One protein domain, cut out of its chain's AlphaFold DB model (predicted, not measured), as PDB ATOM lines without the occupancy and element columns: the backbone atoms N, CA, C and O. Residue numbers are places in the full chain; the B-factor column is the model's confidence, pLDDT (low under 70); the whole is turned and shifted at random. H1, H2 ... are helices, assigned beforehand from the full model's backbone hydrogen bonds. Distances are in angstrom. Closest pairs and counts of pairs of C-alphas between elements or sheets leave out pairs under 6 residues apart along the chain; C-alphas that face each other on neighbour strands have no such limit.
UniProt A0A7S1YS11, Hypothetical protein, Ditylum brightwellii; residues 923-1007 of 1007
ATOM      1  N   VAL A 923      52.129 -26.147 -62.457       84.44
ATOM      2  CA  VAL A 923      50.742 -25.678 -62.640       84.44
ATOM      3  C   VAL A 923      49.801 -26.284 -61.590       84.44
ATOM      4  O   VAL A 923      48.967 -25.561 -61.038       84.44
ATOM      5  N   SER A 924      49.944 -27.572 -61.263       89.62
ATOM      6  CA  SER A 924      49.110 -28.254 -60.259       89.62
ATOM      7  C   SER A 924      49.250 -27.639 -58.857       89.62
ATOM      8  O   SER A 924      48.250 -27.298 -58.212       89.62
ATOM      9  N   ILE A 925      50.483 -27.402 -58.397       93.50
ATOM     10  CA  ILE A 925      50.733 -26.828 -57.065       93.50
ATOM     11  C   ILE A 925      50.253 -25.376 -56.963       93.50
ATOM     12  O   ILE A 925      49.640 -25.008 -55.955       93.50
ATOM     13  N   MET A 926      50.443 -24.563 -58.008       95.12
ATOM     14  CA  MET A 926      49.924 -23.189 -58.025       95.12
ATOM     15  C   MET A 926      48.390 -23.160 -57.951       95.12
ATOM     16  O   MET A 926      47.834 -22.402 -57.156       95.12
ATOM     17  N   GLN A 927      47.693 -24.059 -58.658       93.88
ATOM     18  CA  GLN A 927      46.237 -24.202 -58.522       93.88
ATOM     19  C   GLN A 927      45.808 -24.591 -57.099       93.88
ATOM     20  O   GLN A 927      44.759 -24.145 -56.627       93.88
ATOM     21  N   THR A 928      46.583 -25.419 -56.395       95.56
ATOM     22  CA  THR A 928      46.296 -25.782 -54.997       95.56
ATOM     23  C   THR A 928      46.489 -24.596 -54.046       95.56
ATOM     24  O   THR A 928      45.651 -24.399 -53.161       95.56
ATOM     25  N   ILE A 929      47.502 -23.748 -54.263       96.88
ATOM     26  CA  ILE A 929      47.682 -22.483 -53.526       96.88
ATOM     27  C   ILE A 929      46.495 -21.539 -53.763       96.88
ATOM     28  O   ILE A 929      45.888 -21.074 -52.796       96.88
ATOM     29  N   ASP A 930      46.108 -21.313 -55.020       95.56
ATOM     30  CA  ASP A 930      44.991 -20.425 -55.375       95.56
ATOM     31  C   ASP A 930      43.654 -20.917 -54.798       95.56
ATOM     32  O   ASP A 930      42.817 -20.121 -54.364       95.56
ATOM     33  N   ARG A 931      43.447 -22.240 -54.718       95.56
ATOM     34  CA  ARG A 931      42.282 -22.840 -54.045       95.56
ATOM     35  C   ARG A 931      42.278 -22.564 -52.540       95.56
ATOM     36  O   ARG A 931      41.206 -22.318 -51.989       95.56
ATOM     37  N   ILE A 932      43.434 -22.576 -51.874       96.38
ATOM     38  CA  ILE A 932      43.539 -22.234 -50.445       96.38
ATOM     39  C   ILE A 932      43.288 -20.732 -50.237       96.38
ATOM     40  O   ILE A 932      42.478 -20.375 -49.379       96.38
ATOM     41  N   ASP A 933      43.880 -19.856 -51.055       96.06
ATOM     42  CA  ASP A 933      43.622 -18.406 -51.024       96.06
ATOM     43  C   ASP A 933      42.128 -18.089 -51.267       96.06
ATOM     44  O   ASP A 933      41.530 -17.272 -50.557       96.06
ATOM     45  N   SER A 934      41.490 -18.790 -52.211       95.50
ATOM     46  CA  SER A 934      40.051 -18.691 -52.495       95.50
ATOM     47  C   SER A 934      39.188 -19.134 -51.309       95.50
ATOM     48  O   SER A 934      38.221 -18.456 -50.964       95.50
ATOM     49  N   LEU A 935      39.547 -20.227 -50.622       94.69
ATOM     50  CA  LEU A 935      38.849 -20.664 -49.406       94.69
ATOM     51  C   LEU A 935      38.996 -19.650 -48.261       94.69
ATOM     52  O   LEU A 935      38.019 -19.384 -47.568       94.69
ATOM     53  N   CYS A 936      40.164 -19.026 -48.100       90.81
ATOM     54  CA  CYS A 936      40.406 -18.011 -47.066       90.81
ATOM     55  C   CYS A 936      39.669 -16.680 -47.316       90.81
ATOM     56  O   CYS A 936      39.483 -15.881 -46.395       90.81
ATOM     57  N   THR A 937      39.249 -16.426 -48.557       92.00
ATOM     58  CA  THR A 937      38.572 -15.188 -48.988       92.00
ATOM     59  C   THR A 937      37.107 -15.397 -49.384       92.00
ATOM     60  O   THR A 937      36.438 -14.453 -49.807       92.00
ATOM     61  N   LYS A 938      36.585 -16.621 -49.228       91.75
ATOM     62  CA  LYS A 938      35.264 -17.025 -49.717       91.75
ATOM     63  C   LYS A 938      34.133 -16.216 -49.078       91.75
ATOM     64  O   LYS A 938      34.091 -16.026 -47.863       91.75
ATOM     65  N   GLN A 939      33.183 -15.793 -49.908       90.19
ATOM     66  CA  GLN A 939      31.968 -15.099 -49.485       90.19
ATOM     67  C   GLN A 939      30.735 -16.011 -49.578       90.19
ATOM     68  O   GLN A 939      30.712 -16.966 -50.361       90.19
ATOM     69  N   ASP A 940      29.724 -15.727 -48.759       85.88
ATOM     70  CA  ASP A 940      28.406 -16.359 -48.810       85.88
ATOM     71  C   ASP A 940      27.573 -15.834 -50.001       85.88
ATOM     72  O   ASP A 940      27.978 -14.933 -50.739       85.88
ATOM     73  N   ALA A 941      26.364 -16.373 -50.182       77.50
ATOM     74  CA  ALA A 941      25.444 -15.936 -51.238       77.50
ATOM     75  C   ALA A 941      24.952 -14.475 -51.094       77.50
ATOM     76  O   ALA A 941      24.294 -13.963 -51.998       77.50
ATOM     77  N   ASN A 942      25.262 -13.811 -49.975       80.75
ATOM     78  CA  ASN A 942      24.910 -12.425 -49.679       80.75
ATOM     79  C   ASN A 942      26.120 -11.472 -49.802       80.75
ATOM     80  O   ASN A 942      25.964 -10.269 -49.590       80.75
ATOM     81  N   GLY A 943      27.314 -11.980 -50.137       86.25
ATOM     82  CA  GLY A 943      28.559 -11.207 -50.233       86.25
ATOM     83  C   GLY A 943      29.303 -11.000 -48.906       86.25
ATOM     84  O   GLY A 943      30.281 -10.253 -48.866       86.25
ATOM     85  N   ASN A 944      28.882 -11.646 -47.815       88.44
ATOM     86  CA  ASN A 944      29.594 -11.602 -46.535       88.44
ATOM     87  C   ASN A 944      30.760 -12.594 -46.549       88.44
ATOM     88  O   ASN A 944      30.592 -13.727 -46.994       88.44
ATOM     89  N   GLN A 945      31.927 -12.220 -46.021       89.88
ATOM     90  CA  GLN A 945      33.041 -13.162 -45.867       89.88
ATOM     91  C   GLN A 945      32.668 -14.275 -44.875       89.88
ATOM     92  O   GLN A 945      32.228 -13.991 -43.760       89.88
ATOM     93  N   ILE A 946      32.847 -15.533 -45.282       90.94
ATOM     94  CA  ILE A 946      32.603 -16.700 -44.427       90.94
ATOM     95  C   ILE A 946      33.723 -16.765 -43.371       90.94
ATOM     96  O   ILE A 946      34.890 -16.596 -43.739       90.94
ATOM     97  N   PRO A 947      33.419 -17.010 -42.080       89.38
ATOM     98  CA  PRO A 947      34.445 -17.161 -41.052       89.38
ATOM     99  C   PRO A 947      35.442 -18.279 -41.416       89.38
ATOM    100  O   PRO A 947      35.008 -19.400 -41.708       89.38
ATOM    101  N   PRO A 948      36.769 -18.030 -41.390       83.81
ATOM    102  CA  PRO A 948      37.776 -19.047 -41.709       83.81
ATOM    103  C   PRO A 948      37.666 -20.320 -40.855       83.81
ATOM    104  O   PRO A 948      38.031 -21.406 -41.305       83.81
ATOM    105  N   GLU A 949      37.116 -20.203 -39.646       90.81
ATOM    106  CA  GLU A 949      36.838 -21.306 -38.731       90.81
ATOM    107  C   GLU A 949      35.840 -22.327 -39.301       90.81
ATOM    108  O   GLU A 949      36.015 -23.526 -39.090       90.81
ATOM    109  N   GLU A 950      34.825 -21.882 -40.050       91.25
ATOM    110  CA  GLU A 950      33.822 -22.766 -40.671       91.25
ATOM    111  C   GLU A 950      34.391 -23.519 -41.881       91.25
ATOM    112  O   GLU A 950      33.992 -24.647 -42.172       91.25
ATOM    113  N   LEU A 951      35.364 -22.915 -42.570       94.31
ATOM    114  CA  LEU A 951      36.039 -23.500 -43.729       94.31
ATOM    115  C   LEU A 951      37.310 -24.273 -43.353       94.31
ATOM    116  O   LEU A 951      37.931 -24.875 -44.231       94.31
ATOM    117  N   TRP A 952      37.689 -24.313 -42.072       95.69
ATOM    118  CA  TRP A 952      38.972 -24.863 -41.630       95.69
ATOM    119  C   TRP A 952      39.202 -26.319 -42.052       95.69
ATOM    120  O   TRP A 952      40.307 -26.657 -42.460       95.69
ATOM    121  N   LEU A 953      38.176 -27.176 -42.032       92.44
ATOM    122  CA  LEU A 953      38.318 -28.567 -42.486       92.44
ATOM    123  C   LEU A 953      38.662 -28.664 -43.984       92.44
ATOM    124  O   LEU A 953      39.480 -29.498 -44.362       92.44
ATOM    125  N   LEU A 954      38.092 -27.786 -44.816       93.31
ATOM    126  CA  LEU A 954      38.364 -27.718 -46.258       93.31
ATOM    127  C   LEU A 954      39.743 -27.102 -46.537       93.31
ATOM    128  O   LEU A 954      40.476 -27.582 -47.398       93.31
ATOM    129  N   VAL A 955      40.118 -26.064 -45.786       96.31
ATOM    130  CA  VAL A 955      41.457 -25.455 -45.843       96.31
ATOM    131  C   VAL A 955      42.522 -26.479 -45.432       96.31
ATOM    132  O   VAL A 955      43.513 -26.648 -46.139       96.31
ATOM    133  N   TRP A 956      42.292 -27.223 -44.346       97.25
ATOM    134  CA  TRP A 956      43.177 -28.291 -43.882       97.25
ATOM    135  C   TRP A 956      43.296 -29.440 -44.892       97.25
ATOM    136  O   TRP A 956      44.400 -29.924 -45.124       97.25
ATOM    137  N   GLU A 957      42.200 -29.851 -45.536       95.81
ATOM    138  CA  GLU A 957      42.228 -30.853 -46.611       95.81
ATOM    139  C   GLU A 957      43.170 -30.429 -47.751       95.81
ATOM    140  O   GLU A 957      44.011 -31.217 -48.188       95.81
ATOM    141  N   LYS A 958      43.095 -29.165 -48.197       97.25
ATOM    142  CA  LYS A 958      43.960 -28.658 -49.276       97.25
ATOM    143  C   LYS A 958      45.405 -28.431 -48.832       97.25
ATOM    144  O   LYS A 958      46.310 -28.728 -49.605       97.25
ATOM    145  N   LEU A 959      45.642 -28.016 -47.587       97.12
ATOM    146  CA  LEU A 959      46.988 -27.987 -46.995       97.12
ATOM    147  C   LEU A 959      47.600 -29.387 -46.885       97.12
ATOM    148  O   LEU A 959      48.803 -29.547 -47.081       97.12
ATOM    149  N   HIS A 960      46.792 -30.405 -46.588       95.81
ATOM    150  CA  HIS A 960      47.258 -31.785 -46.511       95.81
ATOM    151  C   HIS A 960      47.604 -32.353 -47.894       95.81
ATOM    152  O   HIS A 960      48.625 -33.026 -48.009       95.81
ATOM    153  N   SER A 961      46.818 -32.015 -48.926       95.62
ATOM    154  CA  SER A 961      47.157 -32.287 -50.333       95.62
ATOM    155  C   SER A 961      48.482 -31.625 -50.709       95.62
ATOM    156  O   SER A 961      49.428 -32.328 -51.032       95.62
ATOM    157  N   LEU A 962      48.594 -30.302 -50.517       96.44
ATOM    158  CA  LEU A 962      49.809 -29.531 -50.808       96.44
ATOM    159  C   LEU A 962      51.042 -30.098 -50.093       96.44
ATOM    160  O   LEU A 962      52.129 -30.134 -50.660       96.44
ATOM    161  N   LYS A 963      50.894 -30.560 -48.847       96.31
ATOM    162  CA  LYS A 963      51.966 -31.264 -48.138       96.31
ATOM    163  C   LYS A 963      52.373 -32.557 -48.857       96.31
ATOM    164  O   LYS A 963      53.568 -32.811 -48.938       96.31
ATOM    165  N   GLY A 964      51.421 -33.368 -49.319       93.31
ATOM    166  CA  GLY A 964      51.705 -34.587 -50.080       93.31
ATOM    167  C   GLY A 964      52.517 -34.286 -51.337       93.31
ATOM    168  O   GLY A 964      53.590 -34.859 -51.508       93.31
ATOM    169  N   ASP A 965      52.061 -33.308 -52.119       93.81
ATOM    170  CA  ASP A 965      52.707 -32.852 -53.355       93.81
ATOM    171  C   ASP A 965      54.146 -32.347 -53.080       93.81
ATOM    172  O   ASP A 965      55.119 -32.754 -53.712       93.81
ATOM    173  N   LEU A 966      54.333 -31.522 -52.041       93.25
ATOM    174  CA  LEU A 966      55.659 -31.037 -51.629       93.25
ATOM    175  C   LEU A 966      56.585 -32.151 -51.109       93.25
ATOM    176  O   LEU A 966      57.807 -32.020 -51.209       93.25
ATOM    177  N   GLN A 967      56.032 -33.218 -50.524       92.38
ATOM    178  CA  GLN A 967      56.798 -34.372 -50.045       92.38
ATOM    179  C   GLN A 967      57.220 -35.324 -51.171       92.38
ATOM    180  O   GLN A 967      58.187 -36.058 -50.970       92.38
ATOM    181  N   SER A 968      56.530 -35.340 -52.317       85.75
ATOM    182  CA  SER A 968      56.934 -36.153 -53.471       85.75
ATOM    183  C   SER A 968      58.020 -35.489 -54.318       85.75
ATOM    184  O   SER A 968      58.844 -36.206 -54.875       85.75
ATOM    185  N   MET A 969      58.050 -34.153 -54.394       81.44
ATOM    186  CA  MET A 969      58.914 -33.442 -55.349       81.44
ATOM    187  C   MET A 969      60.334 -33.125 -54.854       81.44
ATOM    188  O   MET A 969      61.282 -33.290 -55.620       81.44
ATOM    189  N   TYR A 970      60.533 -32.660 -53.607       77.00
ATOM    190  CA  TYR A 970      61.868 -32.210 -53.165       77.00
ATOM    191  C   TYR A 970      62.190 -32.473 -51.685       77.00
ATOM    192  O   TYR A 970      61.453 -32.064 -50.789       77.00
ATOM    193  N   ASP A 971      63.398 -32.984 -51.407       74.31
ATOM    194  CA  ASP A 971      63.960 -33.097 -50.045       74.31
ATOM    195  C   ASP A 971      64.045 -31.736 -49.310       74.31
ATOM    196  O   ASP A 971      63.976 -31.647 -48.075       74.31
ATOM    197  N   SER A 972      64.177 -30.642 -50.069       77.75
ATOM    198  CA  SER A 972      64.294 -29.271 -49.559       77.75
ATOM    199  C   SER A 972      62.994 -28.715 -48.956       77.75
ATOM    200  O   SER A 972      63.049 -27.734 -48.208       77.75
ATOM    201  N   THR A 973      61.832 -29.341 -49.190       87.94
ATOM    202  CA  THR A 973      60.537 -28.861 -48.660       87.94
ATOM    203  C   THR A 973      60.334 -29.127 -47.168       87.94
ATOM    204  O   THR A 973      59.372 -28.621 -46.587       87.94
ATOM    205  N   THR A 974      61.248 -29.854 -46.511       88.06
ATOM    206  CA  THR A 974      61.158 -30.277 -45.098       88.06
ATOM    207  C   THR A 974      60.721 -29.155 -44.135       88.06
ATOM    208  O   THR A 974      59.918 -29.394 -43.230       88.06
ATOM    209  N   SER A 975      61.182 -27.911 -44.337       91.94
ATOM    210  CA  SER A 975      60.768 -26.763 -43.510       91.94
ATOM    211  C   SER A 975      59.306 -26.347 -43.729       91.94
ATOM    212  O   SER A 975      58.617 -25.998 -42.773       91.94
ATOM    213  N   VAL A 976      58.815 -26.400 -44.970       95.25
ATOM    214  CA  VAL A 976      57.428 -26.060 -45.335       95.25
ATOM    215  C   VAL A 976      56.469 -27.153 -44.869       95.25
ATOM    216  O   VAL A 976      55.431 -26.855 -44.286       95.25
ATOM    217  N   VAL A 977      56.853 -28.421 -45.039       96.44
ATOM    218  CA  VAL A 977      56.095 -29.586 -44.555       96.44
ATOM    219  C   VAL A 977      55.930 -29.538 -43.031       96.44
ATOM    220  O   VAL A 977      54.821 -29.722 -42.530       96.44
ATOM    221  N   SER A 978      57.000 -29.209 -42.297       95.38
ATOM    222  CA  SER A 978      56.959 -28.990 -40.843       95.38
ATOM    223  C   SER A 978      56.023 -27.836 -40.453       95.38
ATOM    224  O   SER A 978      55.238 -27.952 -39.508       95.38
ATOM    225  N   LEU A 979      56.037 -26.738 -41.217       96.25
ATOM    226  CA  LEU A 979      55.154 -25.594 -40.993       96.25
ATOM    227  C   LEU A 979      53.676 -25.941 -41.263       96.25
ATOM    228  O   LEU A 979      52.817 -25.542 -40.478       96.25
ATOM    229  N   ILE A 980      53.374 -26.759 -42.278       97.31
ATOM    230  CA  ILE A 980      52.022 -27.298 -42.513       97.31
ATOM    231  C   ILE A 980      51.600 -28.237 -41.369       97.31
ATOM    232  O   ILE A 980      50.506 -28.084 -40.829       97.31
ATOM    233  N   ASP A 981      52.455 -29.164 -40.928       96.12
ATOM    234  CA  ASP A 981      52.141 -30.042 -39.786       96.12
ATOM    235  C   ASP A 981      51.909 -29.255 -38.486       96.12
ATOM    236  O   ASP A 981      51.068 -29.644 -37.673       96.12
ATOM    237  N   SER A 982      52.588 -28.119 -38.301       96.75
ATOM    238  CA  SER A 982      52.408 -27.236 -37.141       96.75
ATOM    239  C   SER A 982      51.023 -26.572 -37.063       96.75
ATOM    240  O   SER A 982      50.650 -26.059 -36.006       96.75
ATOM    241  N   LEU A 983      50.270 -26.575 -38.171       95.81
ATOM    242  CA  LEU A 983      48.893 -26.088 -38.258       95.81
ATOM    243  C   LEU A 983      47.857 -27.189 -37.962       95.81
ATOM    244  O   LEU A 983      46.670 -26.889 -37.856       95.81
ATOM    245  N   ARG A 984      48.269 -28.457 -37.823       94.25
ATOM    246  CA  ARG A 984      47.355 -29.600 -37.693       94.25
ATOM    247  C   ARG A 984      46.510 -29.535 -36.419       94.25
ATOM    248  O   ARG A 984      47.016 -29.704 -35.311       94.25
ATOM    249  N   GLY A 985      45.192 -29.446 -36.578       91.81
ATOM    250  CA  GLY A 985      44.254 -29.569 -35.466       91.81
ATOM    251  C   GLY A 985      42.786 -29.464 -35.891       91.81
ATOM    252  O   GLY A 985      42.498 -29.055 -37.013       91.81
ATOM    253  N   PRO A 986      41.838 -29.804 -35.000       86.19
ATOM    254  CA  PRO A 986      40.401 -29.662 -35.254       86.19
ATOM    255  C   PRO A 986      39.891 -28.214 -35.120       86.19
ATOM    256  O   PRO A 986      38.697 -27.975 -35.259       86.19
ATOM    257  N   VAL A 987      40.769 -27.254 -34.808       90.88
ATOM    258  CA  VAL A 987      40.445 -25.838 -34.589       90.88
ATOM    259  C   VAL A 987      41.377 -24.989 -35.446       90.88
ATOM    260  O   VAL A 987      42.577 -25.251 -35.475       90.88
ATOM    261  N   TYR A 988      40.819 -23.969 -36.095       93.00
ATOM    262  CA  TYR A 988      41.550 -22.984 -36.890       93.00
ATOM    263  C   TYR A 988      42.647 -22.283 -36.058       93.00
ATOM    264  O   TYR A 988      42.331 -21.692 -35.017       93.00
ATOM    265  N   PRO A 989      43.929 -22.334 -36.470       94.31
ATOM    266  CA  PRO A 989      45.016 -21.673 -35.750       94.31
ATOM    267  C   PRO A 989      44.892 -20.145 -35.786       94.31
ATOM    268  O   PRO A 989      44.699 -19.546 -36.842       94.31
ATOM    269  N   TYR A 990      45.048 -19.488 -34.632       94.56
ATOM    270  CA  TYR A 990      44.901 -18.028 -34.515       94.56
ATOM    271  C   TYR A 990      45.951 -17.242 -35.323       94.56
ATOM    272  O   TYR A 990      45.721 -16.089 -35.679       94.56
ATOM    273  N   ASP A 991      47.093 -17.867 -35.613       95.00
ATOM    274  CA  ASP A 991      48.208 -17.350 -36.405       95.00
ATOM    275  C   ASP A 991      48.250 -17.927 -37.834       95.00
ATOM    276  O   ASP A 991      49.221 -17.713 -38.565       95.00
ATOM    277  N   PHE A 992      47.183 -18.611 -38.277       96.62
ATOM    278  CA  PHE A 992      47.100 -19.200 -39.618       96.62
ATOM    279  C   PHE A 992      47.408 -18.183 -40.725       96.62
ATOM    280  O   PHE A 992      48.158 -18.490 -41.642       96.62
ATOM    281  N   GLY A 993      46.892 -16.954 -40.627       94.50
ATOM    282  CA  GLY A 993      47.107 -15.919 -41.645       94.50
ATOM    283  C   GLY A 993      48.556 -15.424 -41.773       94.50
ATOM    284  O   GLY A 993      48.901 -14.834 -42.796       94.50
ATOM    285  N   GLU A 994      49.404 -15.650 -40.765       95.62
ATOM    286  CA  GLU A 994      50.846 -15.373 -40.832       95.62
ATOM    287  C   GLU A 994      51.592 -16.599 -41.370       95.62
ATOM    288  O   GLU A 994      52.303 -16.490 -42.371       95.62
ATOM    289  N   ARG A 995      51.336 -17.786 -40.802       96.12
ATOM    290  CA  ARG A 995      51.966 -19.040 -41.251       96.12
ATOM    291  C   ARG A 995      51.604 -19.409 -42.692       96.12
ATOM    292  O   ARG A 995      52.452 -19.917 -43.414       96.12
ATOM    293  N   TRP A 996      50.385 -19.122 -43.153       97.25
ATOM    294  CA  TRP A 996      49.987 -19.342 -44.547       97.25
ATOM    295  C   TRP A 996      50.754 -18.435 -45.510       97.25
ATOM    296  O   TRP A 996      51.190 -18.902 -46.556       97.25
ATOM    297  N   LYS A 997      51.003 -17.167 -45.150       96.62
ATOM    298  CA  LYS A 997      51.851 -16.277 -45.963       96.62
ATOM    299  C   LYS A 997      53.284 -16.793 -46.052       96.62
ATOM    300  O   LYS A 997      53.880 -16.696 -47.118       96.62
ATOM    301  N   GLU A 998      53.813 -17.351 -44.967       96.75
ATOM    302  CA  GLU A 998      55.138 -17.978 -44.941       96.75
ATOM    303  C   GLU A 998      55.184 -19.250 -45.810       96.75
ATOM    304  O   GLU A 998      56.029 -19.336 -46.699       96.75
ATOM    305  N   ILE A 999      54.227 -20.178 -45.650       96.88
ATOM    306  CA  ILE A 999      54.076 -21.375 -46.506       96.88
ATOM    307  C   ILE A 999      53.998 -20.963 -47.980       96.88
ATOM    308  O   ILE A 999      54.801 -21.418 -48.792       96.88
ATOM    309  N   ARG A1000      53.075 -20.058 -48.318       96.81
ATOM    310  CA  ARG A1000      52.866 -19.541 -49.674       96.81
ATOM    311  C   ARG A1000      54.127 -18.889 -50.232       96.81
ATOM    312  O   ARG A1000      54.473 -19.149 -51.376       96.81
ATOM    313  N   SER A1001      54.828 -18.073 -49.442       96.25
ATOM    314  CA  SER A1001      56.076 -17.435 -49.875       96.25
ATOM    315  C   SER A1001      57.180 -18.456 -50.138       96.25
ATOM    316  O   SER A1001      57.917 -18.286 -51.103       96.25
ATOM    317  N   HIS A1002      57.298 -19.503 -49.316       94.31
ATOM    318  CA  HIS A1002      58.292 -20.551 -49.525       94.31
ATOM    319  C   HIS A1002      57.979 -21.395 -50.761       94.31
ATOM    320  O   HIS A1002      58.866 -21.552 -51.596       94.31
ATOM    321  N   VAL A1003      56.738 -21.867 -50.933       94.50
ATOM    322  CA  VAL A1003      56.369 -22.653 -52.123       94.50
ATOM    323  C   VAL A1003      56.493 -21.813 -53.393       94.50
ATOM    324  O   VAL A1003      57.088 -22.274 -54.355       94.50
ATOM    325  N   VAL A1004      56.037 -20.555 -53.394       94.25
ATOM    326  CA  VAL A1004      56.218 -19.667 -54.558       94.25
ATOM    327  C   VAL A1004      57.699 -19.386 -54.840       94.25
ATOM    328  O   VAL A1004      58.056 -19.248 -55.997       94.25
ATOM    329  N   SER A1005      58.580 -19.352 -53.830       92.62
ATOM    330  CA  SER A1005      60.028 -19.172 -54.045       92.62
ATOM    331  C   SER A1005      60.775 -20.415 -54.550       92.62
ATOM    332  O   SER A1005      61.956 -20.314 -54.872       92.62
ATOM    333  N   MET A1006      60.114 -21.577 -54.602       88.50
ATOM    334  CA  MET A1006      60.647 -22.797 -55.222       88.50
ATOM    335  C   MET A1006      60.410 -22.829 -56.745       88.50
ATOM    336  O   MET A1006      60.889 -23.752 -57.399       88.50
ATOM    337  N   TYR A1007      59.695 -21.836 -57.295       81.69
ATOM    338  CA  TYR A1007      59.163 -21.793 -58.660       81.69
ATOM    339  C   TYR A1007      59.401 -20.450 -59.372       81.69
ATOM    340  O   TYR A1007      59.253 -20.458 -60.619       81.69
TER     341      TYR A1007
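AT A GLANCE: This is residues 923 to 1007 of the 1007 residues of the protein "Hypothetical protein" of Ditylum brightwellii (UniProt A0A7S1YS11). Look for a four-helix up-and-down bundle, each helix running against the one before: H1 and H3 pack on H2, the longest, and H4 packs on H3. The H1 to H2 link reaches beyond one end at Asn 942. The printed part has 85 residues, 61 of them in the four named helices, with no named strand; its class is all helix, and it is compact, with a radius of gyration of the C-alphas of 12.9 A and spans of 43 by 27 by 18 A.

HOW THE PARTS SIT: Start at H2, residues 948 to 969, kinked 41 degrees near residue 955. H1, residues 923 to 937, touches it; the closest C-alphas, Ile 932 and Val 955, are 6.0 A apart. H3, residues 971 to 981, touches residues 959 to 967 of H2 alone, closest C-alphas Lys 963 and Val 977, 5.7 A. H4, residues 992 to 1004, touches H3, closest C-alphas Val 976 and Ile 999, 5.9 A. These hairpins run opposite ways at shallow tilts of 16, 16 and 15 degrees. H1 and H3 are apart. O i to N i+4 pairs are within hydrogen-bond range throughout H1, and in 16 of 18 in H2, 5 of 7 in H3 and 8 of 9 in H4.

IN THESE COORDINATES: Find C-alpha 948 at (37.776, -19.047, -41.709); H2 runs 29.0 A from there. H1 spans 21.1 A, H3 15.9 A, and H4 17.5 A, ending at (56.218, -19.667, -54.558).

THE WHOLE: The farthest C-alphas, Asn 942 and Asp 971, are 44.2 A apart. The printed part has no cut, no link is long, and no printed residue is under 70 in pLDDT.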